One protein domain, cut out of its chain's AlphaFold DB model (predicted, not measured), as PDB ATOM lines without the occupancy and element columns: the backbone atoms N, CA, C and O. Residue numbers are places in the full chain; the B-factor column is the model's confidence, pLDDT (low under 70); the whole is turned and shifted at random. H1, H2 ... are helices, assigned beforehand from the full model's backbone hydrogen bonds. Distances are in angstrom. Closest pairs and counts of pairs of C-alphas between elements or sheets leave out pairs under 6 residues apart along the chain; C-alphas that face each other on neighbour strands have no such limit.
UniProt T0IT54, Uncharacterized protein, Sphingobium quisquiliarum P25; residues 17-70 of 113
ATOM      1  N   VAL A  17     -18.502  47.955  17.717       73.44
ATOM      2  CA  VAL A  17     -18.091  46.858  16.838       73.44
ATOM      3  C   VAL A  17     -18.212  47.233  15.369       73.44
ATOM      4  O   VAL A  17     -17.269  47.032  14.610       73.44
ATOM      5  N   ARG A  18     -19.345  47.809  14.949       74.06
ATOM      6  CA  ARG A  18     -19.526  48.243  13.557       74.06
ATOM      7  C   ARG A  18     -18.606  49.406  13.223       74.06
ATOM      8  O   ARG A  18     -18.016  49.391  12.150       74.06
ATOM      9  N   ALA A  19     -18.420  50.351  14.145       75.62
ATOM     10  CA  ALA A  19     -17.463  51.440  13.975       75.62
ATOM     11  C   ALA A  19     -16.028  50.912  13.793       75.62
ATOM     12  O   ALA A  19     -15.340  51.331  12.868       75.62
ATOM     13  N   ALA A  20     -15.601  49.935  14.597       76.44
ATOM     14  CA  ALA A  20     -14.280  49.323  14.473       76.44
ATOM     15  C   ALA A  20     -14.104  48.528  13.173       76.44
ATOM     16  O   ALA A  20     -13.060  48.625  12.530       76.44
ATOM     17  N   VAL A  21     -15.119  47.764  12.761       79.62
ATOM     18  CA  VAL A  21     -15.101  47.028  11.487       79.62
ATOM     19  C   VAL A  21     -15.091  48.005  10.306       79.62
ATOM     20  O   VAL A  21     -14.346  47.797   9.357       79.62
ATOM     21  N   LYS A  22     -15.846  49.107  10.386       81.38
ATOM     22  CA  LYS A  22     -15.864  50.173   9.377       81.38
ATOM     23  C   LYS A  22     -14.521  50.911   9.303       81.38
ATOM     24  O   LYS A  22     -14.035  51.161   8.207       81.38
ATOM     25  N   ALA A  23     -13.903  51.212  10.445       80.75
ATOM     26  CA  ALA A  23     -12.591  51.858  10.517       80.75
ATOM     27  C   ALA A  23     -11.473  50.976   9.938       80.75
ATOM     28  O   ALA A  23     -10.555  51.481   9.302       80.75
ATOM     29  N   ASN A  24     -11.582  49.656  10.102       79.62
ATOM     30  CA  ASN A  24     -10.630  48.678   9.568       79.62
ATOM     31  C   ASN A  24     -11.126  48.021   8.272       79.62
ATOM     32  O   ASN A  24     -10.670  46.941   7.904       79.62
ATOM     33  N   ALA A  25     -12.068  48.659   7.572       81.94
ATOM     34  CA  ALA A  25     -12.692  48.109   6.375       81.94
ATOM     35  C   ALA A  25     -11.666  47.718   5.300       81.94
ATOM     36  O   ALA A  25     -11.788  46.653   4.700       81.94
ATOM     37  N   ALA A  26     -10.637  48.548   5.107       80.62
ATOM     38  CA  ALA A  26      -9.578  48.307   4.131       80.62
ATOM     39  C   ALA A  26      -8.728  47.070   4.475       80.62
ATOM     40  O   ALA A  26      -8.500  46.236   3.608       80.62
ATOM     41  N   ASP A  27      -8.325  46.910   5.741       80.44
ATOM     42  CA  ASP A  27      -7.535  45.759   6.221       80.44
ATOM     43  C   ASP A  27      -8.344  44.457   6.102       80.44
ATOM     44  O   ASP A  27      -7.849  43.434   5.634       80.44
ATOM     45  N   ILE A  28      -9.641  44.518   6.428       82.62
ATOM     46  CA  ILE A  28     -10.557  43.379   6.291       82.62
ATOM     47  C   ILE A  28     -10.750  43.004   4.819       82.62
ATOM     48  O   ILE A  28     -10.759  41.819   4.496       82.62
ATOM     49  N   GLN A  29     -10.917  43.979   3.924       80.81
ATOM     50  CA  GLN A  29     -11.043  43.718   2.491       80.81
ATOM     51  C   GLN A  29      -9.745  43.167   1.897       80.81
ATOM     52  O   GLN A  29      -9.809  42.160   1.198       80.81
ATOM     53  N   ALA A  30      -8.589  43.753   2.219       80.31
ATOM     54  CA  ALA A  30      -7.283  43.265   1.777       80.31
ATOM     55  C   ALA A  30      -7.071  41.806   2.199       80.31
ATOM     56  O   ALA A  30      -6.836  40.942   1.357       80.31
ATOM     57  N   ALA A  31      -7.321  41.491   3.473       82.88
ATOM     58  CA  ALA A  31      -7.218  40.126   3.968       82.88
ATOM     59  C   ALA A  31      -8.220  39.168   3.290       82.88
ATOM     60  O   ALA A  31      -7.909  37.997   3.075       82.88
ATOM     61  N   ARG A  32      -9.422  39.632   2.914       81.94
ATOM     62  CA  ARG A  32     -10.376  38.807   2.148       81.94
ATOM     63  C   ARG A  32      -9.917  38.564   0.709       81.94
ATOM     64  O   ARG A  32     -10.112  37.457   0.222       81.94
ATOM     65  N   VAL A  33      -9.316  39.557   0.051       83.31
ATOM     66  CA  VAL A  33      -8.741  39.419  -1.301       83.31
ATOM     67  C   VAL A  33      -7.554  38.454  -1.291       83.31
ATOM     68  O   VAL A  33      -7.432  37.628  -2.187       83.31
ATOM     69  N   GLU A  34      -6.745  38.483  -0.234       82.88
ATOM     70  CA  GLU A  34      -5.650  37.533   0.004       82.88
ATOM     71  C   GLU A  34      -6.137  36.113   0.368       82.88
ATOM     72  O   GLU A  34      -5.338  35.188   0.494       82.88
ATOM     73  N   GLY A  35      -7.451  35.909   0.525       81.62
ATOM     74  CA  GLY A  35      -8.053  34.604   0.799       81.62
ATOM     75  C   GLY A  35      -8.083  34.211   2.278       81.62
ATOM     76  O   GLY A  35      -8.404  33.063   2.602       81.62
ATOM     77  N   TYR A  36      -7.795  35.130   3.205       86.44
ATOM     78  CA  TYR A  36      -7.865  34.818   4.629       86.44
ATOM     79  C   TYR A  36      -9.311  34.568   5.083       86.44
ATOM     80  O   TYR A  36     -10.227  35.346   4.784       86.44
ATOM     81  N   PRO A  37      -9.547  33.519   5.893       86.75
ATOM     82  CA  PRO A  37     -10.865  33.266   6.447       86.75
ATOM     83  C   PRO A  37     -11.231  34.348   7.471       86.75
ATOM     84  O   PRO A  37     -10.408  34.764   8.289       86.75
ATOM     85  N   LEU A  38     -12.509  34.733   7.513       84.88
ATOM     86  CA  LEU A  38     -13.036  35.758   8.432       84.88
ATOM     87  C   LEU A  38     -12.679  35.511   9.909       84.88
ATOM     88  O   LEU A  38     -12.503  36.463  10.667       84.88
ATOM     89  N   ASN A  39     -12.537  34.250  10.327       86.56
ATOM     90  CA  ASN A  39     -12.118  33.896  11.685       86.56
ATOM     91  C   ASN A  39     -10.654  34.283  11.968       86.56
ATOM     92  O   ASN A  39     -10.338  34.752  13.060       86.56
ATOM     93  N   ALA A  40      -9.761  34.139  10.983       86.12
ATOM     94  CA  ALA A  40      -8.376  34.587  11.105       86.12
ATOM     95  C   ALA A  40      -8.308  36.117  11.195       86.12
ATOM     96  O   ALA A  40      -7.636  36.643  12.081       86.12
ATOM     97  N   ILE A  41      -9.085  36.818  10.363       87.06
ATOM     98  CA  ILE A  41      -9.189  38.285  10.375       87.06
ATOM     99  C   ILE A  41      -9.689  38.776  11.743       87.06
ATOM    100  O   ILE A  41      -9.054  39.621  12.373       87.06
ATOM    101  N   TYR A  42     -10.763  38.175  12.269       86.94
ATOM    102  CA  TYR A  42     -11.282  38.467  13.610       86.94
ATOM    103  C   TYR A  42     -10.230  38.266  14.708       86.94
ATOM    104  O   TYR A  42     -10.041  39.137  15.557       86.94
ATOM    105  N   ARG A  43      -9.518  37.131  14.697       85.62
ATOM    106  CA  ARG A  43      -8.470  36.835  15.688       85.62
ATOM    107  C   ARG A  43      -7.312  37.824  15.608       85.62
ATOM    108  O   ARG A  43      -6.769  38.200  16.643       85.62
ATOM    109  N   THR A  44      -6.925  38.241  14.408       85.94
ATOM    110  CA  THR A  44      -5.870  39.239  14.208       85.94
ATOM    111  C   THR A  44      -6.304  40.607  14.721       85.94
ATOM    112  O   THR A  44      -5.575  41.211  15.504       85.94
ATOM    113  N   LEU A  45      -7.517  41.056  14.394       83.44
ATOM    114  CA  LEU A  45      -8.061  42.319  14.902       83.44
ATOM    115  C   LEU A  45      -8.206  42.310  16.431       83.44
ATOM    116  O   LEU A  45      -7.854  43.279  17.100       83.44
ATOM    117  N   ARG A  46      -8.657  41.191  17.005       84.19
ATOM    118  CA  ARG A  46      -8.760  41.031  18.459       84.19
ATOM    119  C   ARG A  46      -7.390  41.055  19.140       84.19
ATOM    120  O   ARG A  46      -7.257  41.677  20.187       84.19
ATOM    121  N   ARG A  47      -6.366  40.424  18.546       84.06
ATOM    122  CA  ARG A  47      -4.977  40.480  19.048       84.06
ATOM    123  C   ARG A  47      -4.390  41.889  18.995       84.06
ATOM    124  O   ARG A  47      -3.646  42.253  19.894       84.06
ATOM    125  N   LYS A  48      -4.753  42.680  17.985       81.62
ATOM    126  CA  LYS A  48      -4.377  44.098  17.871       81.62
ATOM    127  C   LYS A  48      -5.137  45.012  18.858       81.62
ATOM    128  O   LYS A  48      -4.865  46.204  18.898       81.62
ATOM    129  N   GLY A  49      -6.072  44.477  19.654       79.25
ATOM    130  CA  GLY A  49      -6.815  45.233  20.669       79.25
ATOM    131  C   GLY A  49      -8.041  45.984  20.143       79.25
ATOM    132  O   GLY A  49      -8.608  46.803  20.862       79.25
ATOM    133  N   TYR A  50      -8.486  45.718  18.910       79.75
ATOM    134  CA  TYR A  50      -9.660  46.401  18.367       79.75
ATOM    135  C   TYR A  50     -10.961  45.912  19.017       79.75
ATOM    136  O   TYR A  50     -11.111  44.709  19.270       79.75
ATOM    137  N   PRO A  51     -11.954  46.800  19.213       75.31
ATOM    138  CA  PRO A  51     -13.242  46.434  19.786       75.31
ATOM    139  C   PRO A  51     -14.132  45.741  18.740       75.31
ATOM    140  O   PRO A  51     -15.203  46.219  18.389       75.31
ATOM    141  N   VAL A  52     -13.718  44.565  18.259       70.25
ATOM    142  CA  VAL A  52     -14.457  43.713  17.300       70.25
ATOM    143  C   VAL A  52     -15.618  42.927  17.932       70.25
ATOM    144  O   VAL A  52     -16.149  41.987  17.340       70.25
ATOM    145  N   GLY A  53     -16.039  43.334  19.130       69.56
ATOM    146  CA  GLY A  53     -17.110  42.714  19.899       69.56
ATOM    147  C   GLY A  53     -16.653  41.524  20.737       69.56
ATOM    148  O   GLY A  53     -15.597  40.930  20.511       69.56
ATOM    149  N   ALA A  54     -17.488  41.161  21.712       68.44
ATOM    150  CA  ALA A  54     -17.214  40.071  22.648       68.44
ATOM    151  C   ALA A  54     -17.073  38.700  21.957       68.44
ATOM    152  O   ALA A  54     -16.436  37.798  22.501       68.44
ATOM    153  N   GLY A  55     -17.615  38.541  20.743       77.50
ATOM    154  CA  GLY A  55     -17.584  37.275  20.019       77.50
ATOM    155  C   GLY A  55     -17.561  37.410  18.499       77.50
ATOM    156  O   GLY A  55     -17.939  38.431  17.920       77.50
ATOM    157  N   TYR A  56     -17.151  36.318  17.853       81.56
ATOM    158  CA  TYR A  56     -17.048  36.198  16.397       81.56
ATOM    159  C   TYR A  56     -18.389  36.426  15.678       81.56
ATOM    160  O   TYR A  56     -18.416  36.966  14.573       81.56
ATOM    161  N   SER A  57     -19.514  36.080  16.311       80.44
ATOM    162  CA  SER A  57     -20.857  36.298  15.755       80.44
ATOM    163  C   SER A  57     -21.184  37.782  15.564       80.44
ATOM    164  O   SER A  57     -21.764  38.156  14.543       80.44
ATOM    165  N   SER A  58     -20.766  38.648  16.496       79.75
ATOM    166  CA  SER A  58     -20.956  40.100  16.379       79.75
ATOM    167  C   SER A  58     -20.111  40.675  15.244       79.75
ATOM    168  O   SER A  58     -20.609  41.469  14.449       79.75
ATOM    169  N   PHE A  59     -18.867  40.203  15.109       83.50
ATOM    170  CA  PHE A  59     -17.997  40.551  13.987       83.50
ATOM    171  C   PHE A  59     -18.597  40.113  12.641       83.50
ATOM    172  O   PHE A  59     -18.710  40.928  11.730       83.50
ATOM    173  N   ARG A  60     -19.065  38.862  12.516       85.12
ATOM    174  CA  ARG A  60     -19.729  38.385  11.287       85.12
ATOM    175  C   ARG A  60     -20.967  39.202  10.939       85.12
ATOM    176  O   ARG A  60     -21.179  39.474   9.763       85.12
ATOM    177  N   SER A  61     -21.766  39.581  11.934       83.44
ATOM    178  CA  SER A  61     -22.970  40.391  11.716       83.44
ATOM    179  C   SER A  61     -22.614  41.790  11.208       83.44
ATOM    180  O   SER A  61     -23.225  42.267  10.257       83.44
ATOM    181  N   ALA A  62     -21.572  42.416  11.769       81.50
ATOM    182  CA  ALA A  62     -21.060  43.702  11.295       81.50
ATOM    183  C   ALA A  62     -20.511  43.624   9.860       81.50
ATOM    184  O   ALA A  62     -20.798  44.495   9.045       81.50
ATOM    185  N   VAL A  63     -19.771  42.560   9.530       83.19
ATOM    186  CA  VAL A  63     -19.278  42.332   8.164       83.19
ATOM    187  C   VAL A  63     -20.440  42.111   7.192       83.19
ATOM    188  O   VAL A  63     -20.442  42.709   6.124       83.19
ATOM    189  N   ARG A  64     -21.451  41.310   7.561       83.69
ATOM    190  CA  ARG A  64     -22.655  41.101   6.737       83.69
ATOM    191  C   ARG A  64     -23.418  42.395   6.478       83.69
ATOM    192  O   ARG A  64     -23.896  42.598   5.372       83.69
ATOM    193  N   TYR A  65     -23.511  43.256   7.485       82.06
ATOM    194  CA  TYR A  65     -24.135  44.563   7.339       82.06
ATOM    195  C   TYR A  65     -23.392  45.426   6.308       82.06
ATOM    196  O   TYR A  65     -24.017  45.990   5.421       82.06
ATOM    197  N   LEU A  66     -22.056  45.482   6.358       80.00
ATOM    198  CA  LEU A  66     -21.265  46.213   5.354       80.00
ATOM    199  C   LEU A  66     -21.364  45.599   3.951       80.00
ATOM    200  O   LEU A  66     -21.340  46.322   2.961       80.00
ATOM    201  N   ASP A  67     -21.509  44.280   3.859       81.25
ATOM    202  CA  ASP A  67     -21.746  43.573   2.597       81.25
ATOM    203  C   ASP A  67     -23.077  44.002   1.944       81.25
ATOM    204  O   ASP A  67     -23.143  44.180   0.732       81.25
ATOM    205  N   GLN A  68     -24.118  44.240   2.753       80.50
ATOM    206  CA  GLN A  68     -25.454  44.653   2.298       80.50
ATOM    207  C   GLN A  68     -25.581  46.161   2.047       80.50
ATOM    208  O   GLN A  68     -26.243  46.575   1.100       80.50
ATOM    209  N   HIS A  69     -24.965  46.985   2.896       77.94
ATOM    210  CA  HIS A  69     -25.094  48.448   2.858       77.94
ATOM    211  C   HIS A  69     -23.940  49.152   2.135       77.94
ATOM    212  O   HIS A  69     -23.952  50.374   1.997       77.94
ATOM    213  N   GLY A  70     -22.952  48.390   1.668       74.00
ATOM    214  CA  GLY A  70     -21.772  48.907   0.997       74.00
ATOM    215  C   GLY A  70     -20.625  49.211   1.960       74.00
ATOM    216  O   GLY A  70     -20.797  49.638   3.107       74.00
TER     217      GLY A  70
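Overview. This is residues 17 to 70 of the 113 residues of an uncharacterized protein of Sphingobium quisquiliarum P25 (UniProt T0IT54). Picture four helices set in a ring round a common middle: the longest, H4, on one side with H1 and H3 as its neighbours, and H2 across from H4, touching H3 and coming close to H1. The ring is nearly closed, its loosest place being between H1 and H2, which are only close to each other, and the helices that touch cross at steep angles of 44 to 64 degrees. The printed part has 54 residues with four named helices, in the order H1, H2, H3, H4 along the chain, and no named strand; the class is all helix. The whole is compact and rounded, with a radius of gyration of the C-alphas of 9.9 A and spans of 24 by 22 by 18 A.

Along the chain. Find C-alpha 56 at (-17.048, 36.198, 16.397); from there H4, residues 56 to 69, runs 20.0 A to C-alpha 69 at (-25.094, 48.448, 2.858). Go back to C-alpha 17 at (-18.091, 46.858, 16.838), where H1 begins; it holds residues 17 to 23 and measures 9.8 A from first to last C-alpha. H2 follows as residues 25 to 33, 12.2 A long, and H3 as residues 38 to 47, 14.1 A long.

Arrangement. Begin at H4 and look at Ala 62: its C-alpha is 5.3 A from that of Arg 18, the closest pair of H4 and H1. These two helices touch and run the same way at a steep tilt of 54 degrees. H4 also touches H3, with residues 56 to 60 alone; the closest C-alphas are those of Tyr 42 and Tyr 56, 6.8 A apart, and the helices run opposite ways at a steep tilt of 64 degrees. From H3 go to H2: the two only just touch, with 3 pairs of C-alphas within 8 A, the closest being those of Ile 28 and Ile 41 at 6.7 A. They form a helical hairpin, running opposite ways at a steep tilt of 44 degrees. H1 and H2 are close but not clearly touching, about perpendicular at 83 degrees, with the C-alphas of Val 21 and Ile 28 closest at 7.8 A. H1 and H3 are apart, and so are H2 and H4. In H1, H2, H3 and H4 every O i to N i+4 pair is within hydrogen-bond range.

Size, cuts and confidence. Look for the two C-alphas farthest apart at Arg 47 and His 69, 27.0 A from each other. The printed part runs from residue 17 to residue 70 and has no cut. The links from H1 to H2 and from H2 to H3 are tight, and the link of 8 residues from H3 to H4 is short; no link is long. In the B-factor column you will find a mean pLDDT of the printed part of 80.9, with residues 53 to 54 under 70.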